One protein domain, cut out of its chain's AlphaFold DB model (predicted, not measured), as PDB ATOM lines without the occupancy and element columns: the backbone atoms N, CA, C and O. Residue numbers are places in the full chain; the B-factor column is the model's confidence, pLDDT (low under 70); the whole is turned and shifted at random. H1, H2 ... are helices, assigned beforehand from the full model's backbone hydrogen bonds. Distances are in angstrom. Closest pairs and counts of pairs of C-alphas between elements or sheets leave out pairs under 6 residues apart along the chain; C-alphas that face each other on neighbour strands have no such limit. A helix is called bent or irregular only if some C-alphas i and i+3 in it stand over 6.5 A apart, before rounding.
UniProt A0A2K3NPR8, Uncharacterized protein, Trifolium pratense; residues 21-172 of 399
ATOM      1  N   ASP A  21     -14.928 -40.749  65.841       67.19
ATOM      2  CA  ASP A  21     -13.786 -39.878  65.528       67.19
ATOM      3  C   ASP A  21     -13.299 -40.088  64.087       67.19
ATOM      4  O   ASP A  21     -13.044 -39.122  63.367       67.19
ATOM      5  N   GLU A  22     -13.241 -41.344  63.623       75.25
ATOM      6  CA  GLU A  22     -12.840 -41.671  62.248       75.25
ATOM      7  C   GLU A  22     -13.862 -41.161  61.217       75.25
ATOM      8  O   GLU A  22     -13.482 -40.596  60.191       75.25
ATOM      9  N   GLU A  23     -15.161 -41.304  61.492       78.31
ATOM     10  CA  GLU A  23     -16.211 -40.802  60.597       78.31
ATOM     11  C   GLU A  23     -16.237 -39.266  60.579       78.31
ATOM     12  O   GLU A  23     -16.324 -38.660  59.509       78.31
ATOM     13  N   SER A  24     -16.050 -38.616  61.734       82.62
ATOM     14  CA  SER A  24     -15.927 -37.153  61.811       82.62
ATOM     15  C   SER A  24     -14.719 -36.640  61.019       82.62
ATOM     16  O   SER A  24     -14.840 -35.672  60.268       82.62
ATOM     17  N   MET A  25     -13.572 -37.322  61.121       89.56
ATOM     18  CA  MET A  25     -12.365 -37.025  60.345       89.56
ATOM     19  C   MET A  25     -12.612 -37.160  58.835       89.56
ATOM     20  O   MET A  25     -12.269 -36.255  58.076       89.56
ATOM     21  N   ARG A  26     -13.270 -38.244  58.398       89.06
ATOM     22  CA  ARG A  26     -13.625 -38.488  56.988       89.06
ATOM     23  C   ARG A  26     -14.536 -37.396  56.426       89.06
ATOM     24  O   ARG A  26     -14.264 -36.884  55.339       89.06
ATOM     25  N   VAL A  27     -15.580 -37.012  57.166       90.50
ATOM     26  CA  VAL A  27     -16.517 -35.946  56.772       90.50
ATOM     27  C   VAL A  27     -15.801 -34.599  56.660       90.50
ATOM     28  O   VAL A  27     -15.895 -33.943  55.620       90.50
ATOM     29  N   LEU A  28     -15.029 -34.211  57.683       91.75
ATOM     30  CA  LEU A  28     -14.280 -32.951  57.688       91.75
ATOM     31  C   LEU A  28     -13.239 -32.898  56.567       91.75
ATOM     32  O   LEU A  28     -13.125 -31.879  55.891       91.75
ATOM     33  N   PHE A  29     -12.513 -33.991  56.320       94.38
ATOM     34  CA  PHE A  29     -11.521 -34.044  55.248       94.38
ATOM     35  C   PHE A  29     -12.155 -33.979  53.850       94.38
ATOM     36  O   PHE A  29     -11.623 -33.290  52.976       94.38
ATOM     37  N   ARG A  30     -13.317 -34.618  53.633       94.56
ATOM     38  CA  ARG A  30     -14.073 -34.487  52.372       94.56
ATOM     39  C   ARG A  30     -14.500 -33.040  52.121       94.56
ATOM     40  O   ARG A  30     -14.316 -32.537  51.016       94.56
ATOM     41  N   GLU A  31     -15.002 -32.357  53.147       93.12
ATOM     42  CA  GLU A  31     -15.312 -30.925  53.080       93.12
ATOM     43  C   GLU A  31     -14.045 -30.096  52.791       93.12
ATOM     44  O   GLU A  31     -14.043 -29.243  51.907       93.12
ATOM     45  N   GLY A  32     -12.926 -30.414  53.452       92.69
ATOM     46  CA  GLY A  32     -11.602 -29.848  53.180       92.69
ATOM     47  C   GLY A  32     -11.192 -29.924  51.707       92.69
ATOM     48  O   GLY A  32     -10.721 -28.931  51.150       92.69
ATOM     49  N   ILE A  33     -11.412 -31.069  51.052       94.06
ATOM     50  CA  ILE A  33     -11.139 -31.243  49.618       94.06
ATOM     51  C   ILE A  33     -11.967 -30.268  48.779       94.06
ATOM     52  O   ILE A  33     -11.394 -29.582  47.933       94.06
ATOM     53  N   GLU A  34     -13.280 -30.170  49.005       89.69
ATOM     54  CA  GLU A  34     -14.152 -29.247  48.260       89.69
ATOM     55  C   GLU A  34     -13.693 -27.788  48.421       89.69
ATOM     56  O   GLU A  34     -13.604 -27.034  47.446       89.69
ATOM     57  N   LEU A  35     -13.318 -27.408  49.646       89.00
ATOM     58  CA  LEU A  35     -12.828 -26.077  49.992       89.00
ATOM     59  C   LEU A  35     -11.490 -25.745  49.303       89.00
ATOM     60  O   LEU A  35     -11.352 -24.655  48.739       89.00
ATOM     61  N   ALA A  36     -10.527 -26.672  49.308       89.44
ATOM     62  CA  ALA A  36      -9.228 -26.523  48.644       89.44
ATOM     63  C   ALA A  36      -9.360 -26.518  47.109       89.44
ATOM     64  O   ALA A  36      -8.750 -25.700  46.416       89.44
ATOM     65  N   ILE A  37     -10.219 -27.381  46.560       88.06
ATOM     66  CA  ILE A  37     -10.521 -27.438  45.125       88.06
ATOM     67  C   ILE A  37     -11.209 -26.159  44.650       88.06
ATOM     68  O   ILE A  37     -10.916 -25.689  43.547       88.06
ATOM     69  N   ASN A  38     -12.033 -25.518  45.484       83.88
ATOM     70  CA  ASN A  38     -12.536 -24.191  45.160       83.88
ATOM     71  C   ASN A  38     -11.375 -23.182  45.025       83.88
ATOM     72  O   ASN A  38     -11.353 -22.408  44.067       83.88
ATOM     73  N   PHE A  39     -10.363 -23.207  45.897       79.00
ATOM     74  CA  PHE A  39      -9.193 -22.321  45.785       79.00
ATOM     75  C   PHE A  39      -8.251 -22.614  44.604       79.00
ATOM     76  O   PHE A  39      -7.470 -21.739  44.228       79.00
ATOM     77  N   CYS A  40      -8.367 -23.768  43.941       82.75
ATOM     78  CA  CYS A  40      -7.575 -24.098  42.756       82.75
ATOM     79  C   CYS A  40      -7.840 -23.120  41.590       82.75
ATOM     80  O   CYS A  40      -8.841 -23.224  40.875       82.75
ATOM     81  N   SER A  41      -6.911 -22.187  41.346       76.25
ATOM     82  CA  SER A  41      -7.040 -21.156  40.303       76.25
ATOM     83  C   SER A  41      -7.217 -21.737  38.894       76.25
ATOM     84  O   SER A  41      -7.986 -21.197  38.100       76.25
ATOM     85  N   ALA A  42      -6.603 -22.889  38.602       80.25
ATOM     86  CA  ALA A  42      -6.803 -23.618  37.348       80.25
ATOM     87  C   ALA A  42      -8.257 -24.098  37.160       80.25
ATOM     88  O   ALA A  42      -8.823 -23.962  36.075       80.25
ATOM     89  N   ILE A  43      -8.885 -24.623  38.220       82.44
ATOM     90  CA  ILE A  43     -10.280 -25.085  38.181       82.44
ATOM     91  C   ILE A  43     -11.227 -23.886  38.067       82.44
ATOM     92  O   ILE A  43     -12.125 -23.911  37.228       82.44
ATOM     93  N   GLN A  44     -10.985 -22.800  38.810       78.81
ATOM     94  CA  GLN A  44     -11.784 -21.570  38.706       78.81
ATOM     95  C   GLN A  44     -11.716 -20.938  37.310       78.81
ATOM     96  O   GLN A  44     -12.742 -20.527  36.769       78.81
ATOM     97  N   GLN A  45     -10.540 -20.918  36.676       74.00
ATOM     98  CA  GLN A  45     -10.406 -20.510  35.275       74.00
ATOM     99  C   GLN A  45     -11.232 -21.420  34.351       74.00
ATOM    100  O   GLN A  45     -11.974 -20.917  33.505       74.00
ATOM    101  N   ASN A  46     -11.187 -22.742  34.545       76.88
ATOM    102  CA  ASN A  46     -11.987 -23.679  33.751       76.88
ATOM    103  C   ASN A  46     -13.507 -23.517  33.948       76.88
ATOM    104  O   ASN A  46     -14.251 -23.668  32.976       76.88
ATOM    105  N   VAL A  47     -13.972 -23.136  35.143       77.06
ATOM    106  CA  VAL A  47     -15.365 -22.720  35.387       77.06
ATOM    107  C   VAL A  47     -15.683 -21.428  34.624       77.06
ATOM    108  O   VAL A  47     -16.602 -21.404  33.807       77.06
ATOM    109  N   ASN A  48     -14.895 -20.367  34.827       72.44
ATOM    110  CA  ASN A  48     -15.158 -19.026  34.286       72.44
ATOM    111  C   ASN A  48     -15.117 -18.958  32.746       72.44
ATOM    112  O   ASN A  48     -15.841 -18.170  32.130       72.44
ATOM    113  N   TYR A  49     -14.292 -19.791  32.108       72.25
ATOM    114  CA  TYR A  49     -14.215 -19.913  30.648       72.25
ATOM    115  C   TYR A  49     -15.181 -20.954  30.053       72.25
ATOM    116  O   TYR A  49     -15.219 -21.103  28.829       72.25
ATOM    117  N   GLY A  50     -15.963 -21.661  30.878       73.69
ATOM    118  CA  GLY A  50     -16.919 -22.681  30.430       73.69
ATOM    119  C   GLY A  50     -16.283 -23.989  29.937       73.69
ATOM    120  O   GLY A  50     -16.950 -24.776  29.270       73.69
ATOM    121  N   TYR A  51     -15.009 -24.249  30.256       76.75
ATOM    122  CA  TYR A  51     -14.308 -25.477  29.852       76.75
ATOM    123  C   TYR A  51     -14.836 -26.735  30.557       76.75
ATOM    124  O   TYR A  51     -14.622 -27.835  30.063       76.75
ATOM    125  N   LEU A  52     -15.555 -26.601  31.676       74.56
ATOM    126  CA  LEU A  52     -16.218 -27.728  32.349       74.56
ATOM    127  C   LEU A  52     -17.615 -28.059  31.769       74.56
ATOM    128  O   LEU A  52     -18.311 -28.927  32.294       74.56
ATOM    129  N   GLY A  53     -18.026 -27.423  30.667       78.75
ATOM    130  CA  GLY A  53     -19.304 -27.694  30.003       78.75
ATOM    131  C   GLY A  53     -20.528 -27.231  30.804       78.75
ATOM    132  O   GLY A  53     -20.445 -26.306  31.610       78.75
ATOM    133  N   SER A  54     -21.676 -27.866  30.551       77.88
ATOM    134  CA  SER A  54     -23.000 -27.412  31.010       77.88
ATOM    135  C   SER A  54     -23.228 -27.474  32.524       77.88
ATOM    136  O   SER A  54     -23.987 -26.666  33.049       77.88
ATOM    137  N   ASP A  55     -22.590 -28.423  33.213       78.94
ATOM    138  CA  ASP A  55     -22.659 -28.569  34.671       78.94
ATOM    139  C   ASP A  55     -21.237 -28.637  35.262       78.94
ATOM    140  O   ASP A  55     -20.654 -29.722  35.395       78.94
ATOM    141  N   PRO A  56     -20.632 -27.476  35.576       79.31
ATOM    142  CA  PRO A  56     -19.318 -27.427  36.205       79.31
ATOM    143  C   PRO A  56     -19.338 -27.967  37.642       79.31
ATOM    144  O   PRO A  56     -18.330 -28.508  38.094       79.31
ATOM    145  N   TYR A  57     -20.462 -27.839  38.356       80.88
ATOM    146  CA  TYR A  57     -20.559 -28.188  39.773       80.88
ATOM    147  C   TYR A  57     -20.559 -29.704  39.971       80.88
ATOM    148  O   TYR A  57     -19.761 -30.203  40.761       80.88
ATOM    149  N   LEU A  58     -21.347 -30.449  39.187       81.81
ATOM    150  CA  LEU A  58     -21.341 -31.915  39.212       81.81
ATOM    151  C   LEU A  58     -19.960 -32.490  38.865       81.81
ATOM    152  O   LEU A  58     -19.513 -33.458  39.478       81.81
ATOM    153  N   ARG A  59     -19.236 -31.882  37.914       82.44
ATOM    154  CA  ARG A  59     -17.866 -32.312  37.580       82.44
ATOM    155  C   ARG A  59     -16.878 -32.071  38.714       82.44
ATOM    156  O   ARG A  59     -16.046 -32.938  38.966       82.44
ATOM    157  N   ILE A  60     -16.960 -30.917  39.375       86.38
ATOM    158  CA  ILE A  60     -16.109 -30.593  40.525       86.38
ATOM    159  C   ILE A  60     -16.429 -31.519  41.704       86.38
ATOM    160  O   ILE A  60     -15.503 -32.038  42.318       86.38
ATOM    161  N   HIS A  61     -17.705 -31.807  41.969       86.38
ATOM    162  CA  HIS A  61     -18.118 -32.766  42.997       86.38
ATOM    163  C   HIS A  61     -17.535 -34.163  42.728       86.38
ATOM    164  O   HIS A  61     -16.838 -34.716  43.575       86.38
ATOM    165  N   ASN A  62     -17.711 -34.687  41.509       86.12
ATOM    166  CA  ASN A  62     -17.152 -35.983  41.113       86.12
ATOM    167  C   ASN A  62     -15.614 -36.019  41.212       86.12
ATOM    168  O   ASN A  62     -15.042 -37.045  41.572       86.12
ATOM    169  N   LEU A  63     -14.924 -34.907  40.917       90.12
ATOM    170  CA  LEU A  63     -13.482 -34.790  41.151       90.12
ATOM    171  C   LEU A  63     -13.145 -34.901  42.644       90.12
ATOM    172  O   LEU A  63     -12.199 -35.606  42.988       90.12
ATOM    173  N   CYS A  64     -13.901 -34.234  43.518       91.62
ATOM    174  CA  CYS A  64     -13.689 -34.285  44.965       91.62
ATOM    175  C   CYS A  64     -13.887 -35.708  45.512       91.62
ATOM    176  O   CYS A  64     -13.057 -36.172  46.291       91.62
ATOM    177  N   ASP A  65     -14.898 -36.443  45.035       89.44
ATOM    178  CA  ASP A  65     -15.116 -37.851  45.397       89.44
ATOM    179  C   ASP A  65     -13.972 -38.768  44.919       89.44
ATOM    180  O   ASP A  65     -13.528 -39.657  45.656       89.44
ATOM    181  N   CYS A  66     -13.437 -38.536  43.714       91.62
ATOM    182  CA  CYS A  66     -12.255 -39.247  43.214       91.62
ATOM    183  C   CYS A  66     -11.000 -38.940  44.050       91.62
ATOM    184  O   CYS A  66     -10.274 -39.861  44.418       91.62
ATOM    185  N   ILE A  67     -10.762 -37.668  44.392       92.25
ATOM    186  CA  ILE A  67      -9.650 -37.236  45.255       92.25
ATOM    187  C   ILE A  67      -9.759 -37.894  46.633       92.25
ATOM    188  O   ILE A  67      -8.795 -38.495  47.102       92.25
ATOM    189  N   PHE A  68     -10.936 -37.833  47.259       92.88
ATOM    190  CA  PHE A  68     -11.200 -38.464  48.551       92.88
ATOM    191  C   PHE A  68     -10.937 -39.975  48.493       92.88
ATOM    192  O   PHE A  68     -10.239 -40.524  49.347       92.88
ATOM    193  N   SER A  69     -11.391 -40.637  47.425       89.00
ATOM    194  CA  SER A  69     -11.126 -42.060  47.187       89.00
ATOM    195  C   SER A  69      -9.629 -42.379  47.103       89.00
ATOM    196  O   SER A  69      -9.204 -43.387  47.668       89.00
ATOM    197  N   CYS A  70      -8.806 -41.525  46.477       88.69
ATOM    198  CA  CYS A  70      -7.348 -41.706  46.450       88.69
ATOM    199  C   CYS A  70      -6.732 -41.719  47.858       88.69
ATOM    200  O   CYS A  70      -5.835 -42.520  48.113       88.69
ATOM    201  N   PHE A  71      -7.208 -40.867  48.770       89.00
ATOM    202  CA  PHE A  71      -6.718 -40.825  50.151       89.00
ATOM    203  C   PHE A  71      -7.155 -42.040  50.973       89.00
ATOM    204  O   PHE A  71      -6.315 -42.663  51.615       89.00
ATOM    205  N   ILE A  72      -8.437 -42.419  50.912       85.00
ATOM    206  CA  ILE A  72      -8.982 -43.533  51.707       85.00
ATOM    207  C   ILE A  72      -8.471 -44.905  51.228       85.00
ATOM    208  O   ILE A  72      -8.334 -45.830  52.026       85.00
ATOM    209  N   GLN A  73      -8.189 -45.066  49.929       80.69
ATOM    210  CA  GLN A  73      -7.717 -46.339  49.366       80.69
ATOM    211  C   GLN A  73      -6.191 -46.504  49.421       80.69
ATOM    212  O   GLN A  73      -5.696 -47.636  49.404       80.69
ATOM    213  N   SER A  74      -5.434 -45.404  49.472       74.44
ATOM    214  CA  SER A  74      -3.973 -45.455  49.502       74.44
ATOM    215  C   SER A  74      -3.438 -45.735  50.904       74.44
ATOM    216  O   SER A  74      -3.870 -45.156  51.895       74.44
ATOM    217  N   LYS A  75      -2.427 -46.604  50.973       70.06
ATOM    218  CA  LYS A  75      -1.686 -46.918  52.205       70.06
ATOM    219  C   LYS A  75      -0.387 -46.120  52.344       70.06
ATOM    220  O   LYS A  75       0.308 -46.285  53.341       70.06
ATOM    221  N   ASP A  76      -0.036 -45.315  51.341       76.69
ATOM    222  CA  ASP A  76       1.284 -44.700  51.198       76.69
ATOM    223  C   ASP A  76       1.179 -43.249  50.669       76.69
ATOM    224  O   ASP A  76       0.727 -43.049  49.536       76.69
ATOM    225  N   PRO A  77       1.587 -42.221  51.445       72.62
ATOM    226  CA  PRO A  77       1.437 -40.814  51.054       72.62
ATOM    227  C   PRO A  77       2.144 -40.412  49.736       72.62
ATOM    228  O   PRO A  77       1.530 -39.684  48.948       72.62
ATOM    229  N   PRO A  78       3.381 -40.868  49.428       69.06
ATOM    230  CA  PRO A  78       4.003 -40.673  48.114       69.06
ATOM    231  C   PRO A  78       3.169 -41.219  46.947       69.06
ATOM    232  O   PRO A  78       2.987 -40.519  45.948       69.06
ATOM    233  N   THR A  79       2.617 -42.427  47.085       78.38
ATOM    234  CA  THR A  79       1.745 -43.043  46.075       78.38
ATOM    235  C   THR A  79       0.454 -42.238  45.893       78.38
ATOM    236  O   THR A  79       0.065 -41.950  44.758       78.38
ATOM    237  N   THR A  80      -0.161 -41.773  46.989       82.44
ATOM    238  CA  THR A  80      -1.321 -40.863  46.944       82.44
ATOM    239  C   THR A  80      -1.000 -39.594  46.156       82.44
ATOM    240  O   THR A  80      -1.750 -39.202  45.266       82.44
ATOM    241  N   LYS A  81       0.149 -38.965  46.429       83.25
ATOM    242  CA  LYS A  81       0.580 -37.717  45.783       83.25
ATOM    243  C   LYS A  81       0.769 -37.849  44.270       83.25
ATOM    244  O   LYS A  81       0.505 -36.891  43.545       83.25
ATOM    245  N   ILE A  82       1.225 -39.005  43.786       82.62
ATOM    246  CA  ILE A  82       1.336 -39.282  42.346       82.62
ATOM    247  C   ILE A  82      -0.066 -39.416  41.737       82.62
ATOM    248  O   ILE A  82      -0.380 -38.691  40.794       82.62
ATOM    249  N   ALA A  83      -0.932 -40.243  42.333       86.00
ATOM    250  CA  ALA A  83      -2.302 -40.450  41.861       86.00
ATOM    251  C   ALA A  83      -3.125 -39.146  41.822       86.00
ATOM    252  O   ALA A  83      -3.822 -38.884  40.843       86.00
ATOM    253  N   LEU A  84      -2.991 -38.282  42.837       89.00
ATOM    254  CA  LEU A  84      -3.627 -36.959  42.876       89.00
ATOM    255  C   LEU A  84      -3.176 -36.060  41.724       89.00
ATOM    256  O   LEU A  84      -4.008 -35.427  41.073       89.00
ATOM    257  N   LYS A  85      -1.867 -36.014  41.446       88.06
ATOM    258  CA  LYS A  85      -1.329 -35.224  40.333       88.06
ATOM    259  C   LYS A  85      -1.851 -35.737  38.998       88.06
ATOM    260  O   LYS A  85      -2.273 -34.925  38.180       88.06
ATOM    261  N   GLU A  86      -1.859 -37.049  38.779       86.38
ATOM    262  CA  GLU A  86      -2.389 -37.660  37.553       86.38
ATOM    263  C   GLU A  86      -3.889 -37.382  37.372       86.38
ATOM    264  O   GLU A  86      -4.306 -36.961  36.290       86.38
ATOM    265  N   LEU A  87      -4.683 -37.511  38.440       89.12
ATOM    266  CA  LEU A  87      -6.112 -37.197  38.455       89.12
ATOM    267  C   LEU A  87      -6.379 -35.720  38.118       89.12
ATOM    268  O   LEU A  87      -7.173 -35.424  37.226       89.12
ATOM    269  N   LEU A  88      -5.682 -34.788  38.775       88.44
ATOM    270  CA  LEU A  88      -5.813 -33.348  38.528       88.44
ATOM    271  C   LEU A  88      -5.325 -32.949  37.125       88.44
ATOM    272  O   LEU A  88      -5.964 -32.131  36.464       88.44
ATOM    273  N   HIS A  89      -4.235 -33.551  36.633       86.19
ATOM    274  CA  HIS A  89      -3.777 -33.377  35.252       86.19
ATOM    275  C   HIS A  89      -4.826 -33.857  34.241       86.19
ATOM    276  O   HIS A  89      -5.107 -33.143  33.278       86.19
ATOM    277  N   SER A  90      -5.429 -35.027  34.472       85.56
ATOM    278  CA  SER A  90      -6.474 -35.576  33.602       85.56
ATOM    279  C   SER A  90      -7.787 -34.795  33.670       85.56
ATOM    280  O   SER A  90      -8.508 -34.761  32.677       85.56
ATOM    281  N   PHE A  91      -8.123 -34.192  34.813       86.12
ATOM    282  CA  PHE A  91      -9.334 -33.381  34.962       86.12
ATOM    283  C   PHE A  91      -9.212 -32.025  34.263       86.12
ATOM    284  O   PHE A  91     -10.171 -31.542  33.664       86.12
ATOM    285  N   LEU A  92      -8.035 -31.399  34.347       83.25
ATOM    286  CA  LEU A  92      -7.812 -30.072  33.779       83.25
ATOM    287  C   LEU A  92      -7.605 -30.087  32.256       83.25
ATOM    288  O   LEU A  92      -7.846 -29.049  31.648       83.25
ATOM    289  N   ASP A  93      -7.168 -31.218  31.672       69.56
ATOM    290  CA  ASP A  93      -6.999 -31.531  30.228       69.56
ATOM    291  C   ASP A  93      -6.627 -30.338  29.319       69.56
ATOM    292  O   ASP A  93      -7.136 -30.162  28.209       69.56
ATOM    293  N   TYR A  94      -5.729 -29.472  29.802       63.47
ATOM    294  CA  TYR A  94      -5.364 -28.241  29.112       63.47
ATOM    295  C   TYR A  94      -3.843 -28.025  29.107       63.47
ATOM    296  O   TYR A  94      -3.202 -28.059  30.157       63.47
ATOM    297  N   PRO A  95      -3.220 -27.777  27.937       51.19
ATOM    298  CA  PRO A  95      -1.763 -27.779  27.770       51.19
ATOM    299  C   PRO A  95      -1.076 -26.450  28.138       51.19
ATOM    300  O   PRO A  95       0.028 -26.178  27.654       51.19
ATOM    301  N   MET A  96      -1.719 -25.604  28.948       54.41
ATOM    302  CA  MET A  96      -1.031 -24.531  29.671       54.41
ATOM    303  C   MET A  96      -0.454 -25.091  30.975       54.41
ATOM    304  O   MET A  96      -0.899 -26.117  31.479       54.41
ATOM    305  N   SER A  97       0.593 -24.459  31.499       56.69
ATOM    306  CA  SER A  97       1.435 -25.007  32.569       56.69
ATOM    307  C   SER A  97       0.798 -24.920  33.964       56.69
ATOM    308  O   SER A  97       1.349 -24.291  34.867       56.69
ATOM    309  N   HIS A  98      -0.341 -25.585  34.161       65.31
ATOM    310  CA  HIS A  98      -1.014 -25.702  35.458       65.31
ATOM    311  C   HIS A  98      -0.265 -26.613  36.447       65.31
ATOM    312  O   HIS A  98      -0.666 -26.692  37.602       65.31
ATOM    313  N   ASN A  99       0.852 -27.242  36.043       72.75
ATOM    314  CA  ASN A  99       1.705 -28.103  36.879       72.75
ATOM    315  C   ASN A  99       2.007 -27.501  38.260       72.75
ATOM    316  O   ASN A  99       2.029 -28.238  39.239       72.75
ATOM    317  N   LYS A 100       2.216 -26.176  38.345       79.56
ATOM    318  CA  LYS A 100       2.444 -25.486  39.622       79.56
ATOM    319  C   LYS A 100       1.196 -25.533  40.514       79.56
ATOM    320  O   LYS A 100       1.289 -26.029  41.626       79.56
ATOM    321  N   CYS A 101       0.039 -25.114  40.003       81.81
ATOM    322  CA  CYS A 101      -1.230 -25.139  40.739       81.81
ATOM    323  C   CYS A 101      -1.653 -26.571  41.121       81.81
ATOM    324  O   CYS A 101      -2.067 -26.812  42.249       81.81
ATOM    325  N   ILE A 102      -1.473 -27.538  40.215       85.50
ATOM    326  CA  ILE A 102      -1.719 -28.966  40.472       85.50
ATOM    327  C   ILE A 102      -0.810 -29.479  41.589       85.50
ATOM    328  O   ILE A 102      -1.275 -30.184  42.481       85.50
ATOM    329  N   GLN A 103       0.478 -29.123  41.560       85.62
ATOM    330  CA  GLN A 103       1.406 -29.474  42.626       85.62
ATOM    331  C   GLN A 103       1.001 -28.836  43.955       85.62
ATOM    332  O   GLN A 103       0.922 -29.560  44.935       85.62
ATOM    333  N   GLU A 104       0.712 -27.537  43.982       84.19
ATOM    334  CA  GLU A 104       0.333 -26.806  45.197       84.19
ATOM    335  C   GLU A 104      -0.926 -27.391  45.845       84.19
ATOM    336  O   GLU A 104      -0.904 -27.695  47.031       84.19
ATOM    337  N   VAL A 105      -1.979 -27.654  45.063       88.31
ATOM    338  CA  VAL A 105      -3.200 -28.307  45.563       88.31
ATOM    339  C   VAL A 105      -2.914 -29.742  46.016       88.31
ATOM    340  O   VAL A 105      -3.417 -30.161  47.049       88.31
ATOM    341  N   SER A 106      -2.067 -30.500  45.310       90.56
ATOM    342  CA  SER A 106      -1.673 -31.850  45.759       90.56
ATOM    343  C   SER A 106      -0.874 -31.827  47.067       90.56
ATOM    344  O   SER A 106      -0.998 -32.745  47.871       90.56
ATOM    345  N   ASP A 107      -0.035 -30.807  47.261       88.56
ATOM    346  CA  ASP A 107       0.786 -30.615  48.457       88.56
ATOM    347  C   ASP A 107      -0.096 -30.185  49.648       88.56
ATOM    348  O   ASP A 107       0.028 -30.744  50.736       88.56
ATOM    349  N   GLU A 108      -1.050 -29.273  49.426       89.06
ATOM    350  CA  GLU A 108      -2.021 -28.804  50.425       89.06
ATOM    351  C   GLU A 108      -2.999 -29.908  50.853       89.06
ATOM    352  O   GLU A 108      -3.154 -30.152  52.048       89.06
ATOM    353  N   LEU A 109      -3.590 -30.645  49.905       93.00
ATOM    354  CA  LEU A 109      -4.458 -31.789  50.208       93.00
ATOM    355  C   LEU A 109      -3.733 -32.864  51.033       93.00
ATOM    356  O   LEU A 109      -4.338 -33.482  51.909       93.00
ATOM    357  N   LEU A 110      -2.438 -33.083  50.774       92.00
ATOM    358  CA  LEU A 110      -1.624 -34.034  51.531       92.00
ATOM    359  C   LEU A 110      -1.342 -33.542  52.958       92.00
ATOM    360  O   LEU A 110      -1.437 -34.348  53.882       92.00
ATOM    361  N   SER A 111      -1.057 -32.245  53.139       90.00
ATOM    362  CA  SER A 111      -0.911 -31.620  54.466       90.00
ATOM    363  C   SER A 111      -2.195 -31.753  55.276       90.00
ATOM    364  O   SER A 111      -2.167 -32.308  56.368       90.00
ATOM    365  N   MET A 112      -3.341 -31.360  54.708       92.50
ATOM    366  CA  MET A 112      -4.635 -31.476  55.390       92.50
ATOM    367  C   MET A 112      -4.953 -32.914  55.796       92.50
ATOM    368  O   MET A 112      -5.476 -33.136  56.882       92.50
ATOM    369  N   TYR A 113      -4.646 -33.898  54.944       91.75
ATOM    370  CA  TYR A 113      -4.857 -35.303  55.286       91.75
ATOM    371  C   TYR A 113      -3.979 -35.737  56.464       91.75
ATOM    372  O   TYR A 113      -4.447 -36.430  57.364       91.75
ATOM    373  N   GLN A 114      -2.716 -35.300  56.483       89.44
ATOM    374  CA  GLN A 114      -1.802 -35.557  57.593       89.44
ATOM    375  C   GLN A 114      -2.258 -34.862  58.882       89.44
ATOM    376  O   GLN A 114      -2.255 -35.512  59.922       89.44
ATOM    377  N   GLU A 115      -2.702 -33.604  58.827       89.69
ATOM    378  CA  GLU A 115      -3.319 -32.890  59.957       89.69
ATOM    379  C   GLU A 115      -4.516 -33.691  60.507       89.69
ATOM    380  O   GLU A 115      -4.531 -34.058  61.684       89.69
ATOM    381  N   CYS A 116      -5.441 -34.094  59.628       90.56
ATOM    382  CA  CYS A 116      -6.643 -34.852  59.983       90.56
ATOM    383  C   CYS A 116      -6.337 -36.202  60.652       90.56
ATOM    384  O   CYS A 116      -7.041 -36.597  61.578       90.56
ATOM    385  N   LEU A 117      -5.282 -36.907  60.221       87.25
ATOM    386  CA  LEU A 117      -4.832 -38.160  60.851       87.25
ATOM    387  C   LEU A 117      -4.302 -37.971  62.283       87.25
ATOM    388  O   LEU A 117      -4.274 -38.936  63.044       87.25
ATOM    389  N   HIS A 118      -3.896 -36.754  62.657       89.12
ATOM    390  CA  HIS A 118      -3.488 -36.395  64.020       89.12
ATOM    391  C   HIS A 118      -4.606 -35.687  64.809       89.12
ATOM    392  O   HIS A 118      -4.374 -35.252  65.936       89.12
ATOM    393  N   GLY A 119      -5.812 -35.562  64.238       88.12
ATOM    394  CA  GLY A 119      -6.929 -34.827  64.839       88.12
ATOM    395  C   GLY A 119      -6.793 -33.300  64.775       88.12
ATOM    396  O   GLY A 119      -7.560 -32.602  65.437       88.12
ATOM    397  N   ASP A 120      -5.846 -32.770  63.992       87.25
ATOM    398  CA  ASP A 120      -5.782 -31.342  63.686       87.25
ATOM    399  C   ASP A 120      -6.630 -31.042  62.439       87.25
ATOM    400  O   ASP A 120      -6.558 -31.724  61.419       87.25
ATOM    401  N   PHE A 121      -7.453 -30.001  62.522       89.38
ATOM    402  CA  PHE A 121      -8.323 -29.546  61.439       89.38
ATOM    403  C   PHE A 121      -8.048 -28.082  61.065       89.38
ATOM    404  O   PHE A 121      -8.878 -27.443  60.415       89.38
ATOM    405  N   THR A 122      -6.898 -27.533  61.474       83.94
ATOM    406  CA  THR A 122      -6.545 -26.112  61.322       83.94
ATOM    407  C   THR A 122      -6.596 -25.652  59.868       83.94
ATOM    408  O   THR A 122      -7.295 -24.678  59.584       83.94
ATOM    409  N   SER A 123      -5.945 -26.348  58.925       85.50
ATOM    410  CA  SER A 123      -5.998 -25.937  57.513       85.50
ATOM    411  C   SER A 123      -7.423 -25.998  56.941       85.50
ATOM    412  O   SER A 123      -7.793 -25.149  56.134       85.50
ATOM    413  N   ILE A 124      -8.271 -26.932  57.397       88.81
ATOM    414  CA  ILE A 124      -9.682 -27.018  56.973       88.81
ATOM    415  C   ILE A 124     -10.498 -25.858  57.550       88.81
ATOM    416  O   ILE A 124     -11.279 -25.251  56.823       88.81
ATOM    417  N   GLN A 125     -10.311 -25.506  58.825       86.44
ATOM    418  CA  GLN A 125     -10.977 -24.354  59.447       86.44
ATOM    419  C   GLN A 125     -10.602 -23.042  58.744       86.44
ATOM    420  O   GLN A 125     -11.497 -22.286  58.364       86.44
ATOM    421  N   LEU A 126      -9.311 -22.830  58.466       80.62
ATOM    422  CA  LEU A 126      -8.835 -21.689  57.677       80.62
ATOM    423  C   LEU A 126      -9.454 -21.693  56.269       80.62
ATOM    424  O   LEU A 126      -9.956 -20.672  55.807       80.62
ATOM    425  N   LEU A 127      -9.513 -22.837  55.581       83.44
ATOM    426  CA  LEU A 127     -10.142 -22.916  54.260       83.44
ATOM    427  C   LEU A 127     -11.665 -22.692  54.287       83.44
ATOM    428  O   LEU A 127     -12.193 -22.136  53.321       83.44
ATOM    429  N   LYS A 128     -12.383 -23.068  55.358       84.94
ATOM    430  CA  LYS A 128     -13.810 -22.726  55.554       84.94
ATOM    431  C   LYS A 128     -13.994 -21.217  55.667       84.94
ATOM    432  O   LYS A 128     -14.792 -20.631  54.937       84.94
ATOM    433  N   GLU A 129     -13.221 -20.597  56.551       80.31
ATOM    434  CA  GLU A 129     -13.209 -19.158  56.817       80.31
ATOM    435  C   GLU A 129     -12.874 -18.350  55.548       80.31
ATOM    436  O   GLU A 129     -13.559 -17.378  55.215       80.31
ATOM    437  N   ALA A 130     -11.902 -18.831  54.769       75.38
ATOM    438  CA  ALA A 130     -11.535 -18.296  53.463       75.38
ATOM    439  C   ALA A 130     -12.679 -18.404  52.440       75.38
ATOM    440  O   ALA A 130     -13.046 -17.427  51.779       75.38
ATOM    441  N   ASN A 131     -13.278 -19.593  52.311       76.06
ATOM    442  CA  ASN A 131     -14.352 -19.841  51.353       76.06
ATOM    443  C   ASN A 131     -15.613 -19.028  51.658       76.06
ATOM    444  O   ASN A 131     -16.238 -18.524  50.724       76.06
ATOM    445  N   ALA A 132     -15.958 -18.839  52.936       75.75
ATOM    446  CA  ALA A 132     -17.126 -18.071  53.367       75.75
ATOM    447  C   ALA A 132     -17.095 -16.595  52.923       75.75
ATOM    448  O   ALA A 132     -18.145 -15.962  52.804       75.75
ATOM    449  N   ARG A 133     -15.908 -16.045  52.634       66.50
ATOM    450  CA  ARG A 133     -15.699 -14.647  52.205       66.50
ATOM    451  C   ARG A 133     -15.723 -14.465  50.691       66.50
ATOM    452  O   ARG A 133     -16.068 -13.398  50.185       66.50
ATOM    453  N   ARG A 134     -15.469 -15.540  49.950       65.81
ATOM    454  CA  ARG A 134     -15.449 -15.566  48.484       65.81
ATOM    455  C   ARG A 134     -16.785 -15.283  47.758       65.81
ATOM    456  O   ARG A 134     -16.720 -14.927  46.580       65.81
ATOM    457  N   PRO A 135     -17.992 -15.361  48.364       54.47
ATOM    458  CA  PRO A 135     -19.220 -14.857  47.740       54.47
ATOM    459  C   PRO A 135     -19.158 -13.356  47.430       54.47
ATOM    460  O   PRO A 135     -19.667 -12.933  46.392       54.47
ATOM    461  N   ILE A 136     -18.457 -12.574  48.261       47.03
ATOM    462  CA  ILE A 136     -18.171 -11.153  48.004       47.03
ATOM    463  C   ILE A 136     -17.362 -11.020  46.707       47.03
ATOM    464  O   ILE A 136     -17.612 -10.120  45.913       47.03
ATOM    465  N   TRP A 137     -16.478 -11.978  46.412       41.28
ATOM    466  CA  TRP A 137     -15.737 -12.037  45.152       41.28
ATOM    467  C   TRP A 137     -16.625 -12.299  43.931       41.28
ATOM    468  O   TRP A 137     -16.415 -11.690  42.885       41.28
ATOM    469  N   LYS A 138     -17.659 -13.145  44.044       49.06
ATOM    470  CA  LYS A 138     -18.654 -13.320  42.967       49.06
ATOM    471  C   LYS A 138     -19.505 -12.061  42.754       49.06
ATOM    472  O   LYS A 138     -19.871 -11.777  41.622       49.06
ATOM    473  N   GLN A 139     -19.802 -11.304  43.813       43.34
ATOM    474  CA  GLN A 139     -20.555 -10.049  43.708       43.34
ATOM    475  C   GLN A 139     -19.705  -8.886  43.180       43.34
ATOM    476  O   GLN A 139     -20.177  -8.140  42.330       43.34
ATOM    477  N   LEU A 140     -18.452  -8.751  43.621       35.38
ATOM    478  CA  LEU A 140     -17.537  -7.724  43.121       35.38
ATOM    479  C   LEU A 140     -17.129  -7.998  41.670       35.38
ATOM    480  O   LEU A 140     -17.157  -7.078  40.868       35.38
ATOM    481  N   ASN A 141     -16.876  -9.248  41.269       38.16
ATOM    482  CA  ASN A 141     -16.650  -9.588  39.854       38.16
ATOM    483  C   ASN A 141     -17.919  -9.556  38.975       38.16
ATOM    484  O   ASN A 141     -17.856  -9.963  37.818       38.16
ATOM    485  N   ASN A 142     -19.042  -9.020  39.475       40.75
ATOM    486  CA  ASN A 142     -20.063  -8.431  38.606       40.75
ATOM    487  C   ASN A 142     -19.657  -7.037  38.086       40.75
ATOM    488  O   ASN A 142     -20.442  -6.416  37.370       40.75
ATOM    489  N   PHE A 143     -18.430  -6.558  38.357       37.78
ATOM    490  CA  PHE A 143     -17.718  -5.758  37.361       37.78
ATOM    491  C   PHE A 143     -17.905  -6.448  36.018       37.78
ATOM    492  O   PHE A 143     -17.467  -7.586  35.845       37.78
ATOM    493  N   GLU A 144     -18.574  -5.780  35.080       34.06
ATOM    494  CA  GLU A 144     -18.629  -6.269  33.715       34.06
ATOM    495  C   GLU A 144     -17.184  -6.354  33.217       34.06
ATOM    496  O   GLU A 144     -16.619  -5.357  32.770       34.06
ATOM    497  N   ILE A 145     -16.593  -7.558  33.274       39.81
ATOM    498  CA  ILE A 145     -15.522  -7.946  32.360       39.81
ATOM    499  C   ILE A 145     -16.077  -7.512  31.009       39.81
ATOM    500  O   ILE A 145     -17.129  -8.052  30.632       39.81
ATOM    501  N   PRO A 146     -15.476  -6.502  30.341       39.22
ATOM    502  CA  PRO A 146     -16.079  -5.906  29.163       39.22
ATOM    503  C   PRO A 146     -16.464  -7.049  28.248       39.22
ATOM    504  O   PRO A 146     -15.620  -7.920  28.024       39.22
ATOM    505  N   LYS A 147     -17.742  -7.107  27.842       44.28
ATOM    506  CA  LYS A 147     -18.333  -8.229  27.091       44.28
ATOM    507  C   LYS A 147     -17.674  -8.306  25.721       44.28
ATOM    508  O   LYS A 147     -18.268  -7.932  24.713       44.28
ATOM    509  N   ASP A 148     -16.422  -8.745  25.705       46.94
ATOM    510  CA  ASP A 148     -15.582  -8.795  24.538       46.94
ATOM    511  C   ASP A 148     -16.255  -9.796  23.606       46.94
ATOM    512  O   ASP A 148     -16.360 -10.985  23.943       46.94
ATOM    513  N   PRO A 149     -16.734  -9.350  22.432       51.03
ATOM    514  CA  PRO A 149     -17.347 -10.249  21.474       51.03
ATOM    515  C   PRO A 149     -16.377 -11.358  21.049       51.03
ATOM    516  O   PRO A 149     -16.827 -12.387  20.546       51.03
ATOM    517  N   SER A 150     -15.064 -11.174  21.239       50.75
ATOM    518  CA  SER A 150     -14.045 -12.210  21.088       50.75
ATOM    519  C   SER A 150     -14.112 -13.258  22.209       50.75
ATOM    520  O   SER A 150     -14.168 -14.444  21.894       50.75
ATOM    521  N   LEU A 151     -14.216 -12.863  23.485       47.16
ATOM    522  CA  LEU A 151     -14.277 -13.792  24.619       47.16
ATOM    523  C   LEU A 151     -15.571 -14.616  24.621       47.16
ATOM    524  O   LEU A 151     -15.517 -15.823  24.836       47.16
ATOM    525  N   GLU A 152     -16.720 -14.019  24.297       53.72
ATOM    526  CA  GLU A 152     -17.979 -14.771  24.155       53.72
ATOM    527  C   GLU A 152     -17.980 -15.697  22.926       53.72
ATOM    528  O   GLU A 152     -18.517 -16.808  22.977       53.72
ATOM    529  N   LYS A 153     -17.313 -15.313  21.827       57.28
ATOM    530  CA  LYS A 153     -17.055 -16.237  20.707       57.28
ATOM    531  C   LYS A 153     -16.108 -17.366  21.112       57.28
ATOM    532  O   LYS A 153     -16.334 -18.494  20.689       57.28
ATOM    533  N   ILE A 154     -15.094 -17.091  21.934       52.44
ATOM    534  CA  ILE A 154     -14.164 -18.090  22.472       52.44
ATOM    535  C   ILE A 154     -14.906 -19.062  23.396       52.44
ATOM    536  O   ILE A 154     -14.811 -20.258  23.160       52.44
ATOM    537  N   LYS A 155     -15.727 -18.597  24.349       49.81
ATOM    538  CA  LYS A 155     -16.578 -19.464  25.190       49.81
ATOM    539  C   LYS A 155     -17.485 -20.364  24.346       49.81
ATOM    540  O   LYS A 155     -17.491 -21.577  24.539       49.81
ATOM    541  N   LYS A 156     -18.192 -19.806  23.353       60.38
ATOM    542  CA  LYS A 156     -19.044 -20.586  22.434       60.38
ATOM    543  C   LYS A 156     -18.248 -21.603  21.610       60.38
ATOM    544  O   LYS A 156     -18.680 -22.744  21.479       60.38
ATOM    545  N   LEU A 157     -17.081 -21.227  21.085       53.66
ATOM    546  CA  LEU A 157     -16.187 -22.147  20.372       53.66
ATOM    547  C   LEU A 157     -15.642 -23.244  21.292       53.66
ATOM    548  O   LEU A 157     -15.569 -24.393  20.871       53.66
ATOM    549  N   ASN A 158     -15.295 -22.910  22.533       46.38
ATOM    550  CA  ASN A 158     -14.778 -23.846  23.522       46.38
ATOM    551  C   ASN A 158     -15.835 -24.870  23.928       46.38
ATOM    552  O   ASN A 158     -15.526 -26.054  23.906       46.38
ATOM    553  N   LEU A 159     -17.078 -24.449  24.188       51.84
ATOM    554  CA  LEU A 159     -18.211 -25.354  24.419       51.84
ATOM    555  C   LEU A 159     -18.390 -26.326  23.238       51.84
ATOM    556  O   LEU A 159     -18.363 -27.538  23.427       51.84
ATOM    557  N   ILE A 160     -18.427 -25.815  21.998       55.38
ATOM    558  CA  ILE A 160     -18.533 -26.640  20.777       55.38
ATOM    559  C   ILE A 160     -17.345 -27.612  20.622       55.38
ATOM    560  O   ILE A 160     -17.517 -28.750  20.178       55.38
ATOM    561  N   ILE A 161     -16.125 -27.183  20.960       50.47
ATOM    562  CA  ILE A 161     -14.919 -28.020  20.895       50.47
ATOM    563  C   ILE A 161     -14.933 -29.086  21.995       50.47
ATOM    564  O   ILE A 161     -14.543 -30.219  21.719       50.47
ATOM    565  N   PHE A 162     -15.373 -28.744  23.206       42.97
ATOM    566  CA  PHE A 162     -15.330 -29.609  24.381       42.97
ATOM    567  C   PHE A 162     -16.427 -30.677  24.343       42.97
ATOM    568  O   PHE A 162     -16.107 -31.864  24.434       42.97
ATOM    569  N   ASP A 163     -17.676 -30.296  24.050       44.84
ATOM    570  CA  ASP A 163     -18.764 -31.240  23.749       44.84
ATOM    571  C   ASP A 163     -18.364 -32.133  22.571       44.84
ATOM    572  O   ASP A 163     -18.402 -33.364  22.641       44.84
ATOM    573  N   GLY A 164     -17.841 -31.513  21.508       42.78
ATOM    574  CA  GLY A 164     -17.316 -32.212  20.346       42.78
ATOM    575  C   GLY A 164     -16.104 -33.103  20.633       42.78
ATOM    576  O   GLY A 164     -15.774 -33.918  19.772       42.78
ATOM    577  N   CYS A 165     -15.420 -32.973  21.772       40.91
ATOM    578  CA  CYS A 165     -14.336 -33.854  22.209       40.91
ATOM    579  C   CYS A 165     -14.865 -34.994  23.086       40.91
ATOM    580  O   CYS A 165     -14.500 -36.142  22.837       40.91
ATOM    581  N   GLN A 166     -15.769 -34.723  24.030       41.00
ATOM    582  CA  GLN A 166     -16.383 -35.765  24.861       41.00
ATOM    583  C   GLN A 166     -17.218 -36.746  24.029       41.00
ATOM    584  O   GLN A 166     -17.050 -37.960  24.144       41.00
ATOM    585  N   ASP A 167     -18.002 -36.241  23.076       38.50
ATOM    586  CA  ASP A 167     -18.783 -37.059  22.139       38.50
ATOM    587  C   ASP A 167     -17.886 -37.883  21.173       38.50
ATOM    588  O   ASP A 167     -18.300 -38.893  20.600       38.50
ATOM    589  N   ARG A 168     -16.599 -37.506  21.047       38.25
ATOM    590  CA  ARG A 168     -15.543 -38.265  20.346       38.25
ATOM    591  C   ARG A 168     -14.786 -39.262  21.231       38.25
ATOM    592  O   ARG A 168     -14.210 -40.202  20.684       38.25
ATOM    593  N   VAL A 169     -14.794 -39.105  22.555       40.06
ATOM    594  CA  VAL A 169     -14.347 -40.154  23.493       40.06
ATOM    595  C   VAL A 169     -15.406 -41.260  23.566       40.06
ATOM    596  O   VAL A 169     -15.057 -42.437  23.528       40.06
ATOM    597  N   ALA A 170     -16.693 -40.895  23.537       38.00
ATOM    598  CA  ALA A 170     -17.806 -41.844  23.454       38.00
ATOM    599  C   ALA A 170     -17.865 -42.618  22.116       38.00
ATOM    600  O   ALA A 170     -18.305 -43.767  22.086       38.00
ATOM    601  N   ARG A 171     -17.404 -42.030  20.997       39.19
ATOM    602  CA  ARG A 171     -17.460 -42.650  19.656       39.19
ATOM    603  C   ARG A 171     -16.079 -42.821  19.004       39.19
ATOM    604  O   ARG A 171     -15.582 -41.937  18.307       39.19
ATOM    605  N   LYS A 172     -15.498 -44.024  19.151       55.34
ATOM    606  CA  LYS A 172     -14.254 -44.487  18.491       55.34
ATOM    607  C   LYS A 172     -14.305 -44.377  16.948       55.34
ATOM    608  O   LYS A 172     -14.619 -45.366  16.291       55.34
TER     609      LYS A 172
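What this domain is: This is residues 21 to 172 of the 399 residues of an uncharacterized protein of Trifolium pratense (UniProt A0A2K3NPR8). Four helices, H1, H3, H4 and H5, stand side by side in an up-and-down bundle, each running against the one before it in the chain, with the short H2 at one end. H6 packs with its first part on H1 and H5, then runs out from the bundle and, through a link, leads to H7, which stands beyond the end of the bundle where H2 lies and touches no helix. The printed part has 152 residues with seven named helices, H1 to H7 in chain order, and no named strand; the class is all helix. The whole is compact, with a radius of gyration of the C-alphas of 17.1 A, and spans 52 by 44 by 25 A.

Where its parts are: The longest helix is H7, residues 149 to 170, 31.7 A from C-alpha 149 at (-17.347, -10.249, 21.474) to C-alpha 170 at (-17.806, -41.844, 23.454). H6, residues 122 to 140, is 28.1 A long; it has a kink of 30 degrees near residue 133 and is only just irregular, with C-alphas 132 and 135 6.8 A apart. H5 is residues 99 to 117, 26.8 A; H4 is residues 77 to 92, 22.3 A; H3 is residues 56 to 73, 25.8 A; H2 is residues 41 to 48. H1, residues 21 to 39, is 26.8 A long and begins at C-alpha 21, (-13.786, -39.878, 65.528).

How they stand to each other: In the bundle, H1 and H5 touch at a shallow tilt of 20 degrees, opposite ways, closest at the C-alphas of Met 25 and Cys 116, 6.1 A. H3 touches H1 with residues 60 to 68 alone, at a steep tilt of 44 degrees; the closest C-alphas, Glu 34 and Cys 64, are 6.0 A apart. H3 and H4 form a helical hairpin, with C-alphas 70 and 80 closest at 6.1 A. H4 and H5 form another, with C-alphas 84 and 106 closest at 6.2 A. H2 and H4 only just touch, with 3 pairs of C-alphas within 8 A, closest Ile 43 and Leu 92 at 7.1 A. H6 touches H1 with residues 124 to 131 alone, C-alphas 32 and 124 being closest at 5.1 A. H6 touches H5 with residues 122 to 124 alone, closest at C-alphas 112 and 123, 6.1 A. H6 and H7 are apart. In H1 to H5 every O i to N i+4 pair is within hydrogen-bond range; in H6 10 of 15 are, in H7 17 of 18.

The domain as a whole: The two C-alphas farthest apart, of Asp 21 and Pro 149, are 53.2 A apart. The printed part has no cut and no long link. Residues 135 to 150 and 164 to 172 stand free. Mean pLDDT of the printed part is 73.4; it is under 70 at residues 21, 78, 93 to 98 and 133 to 172.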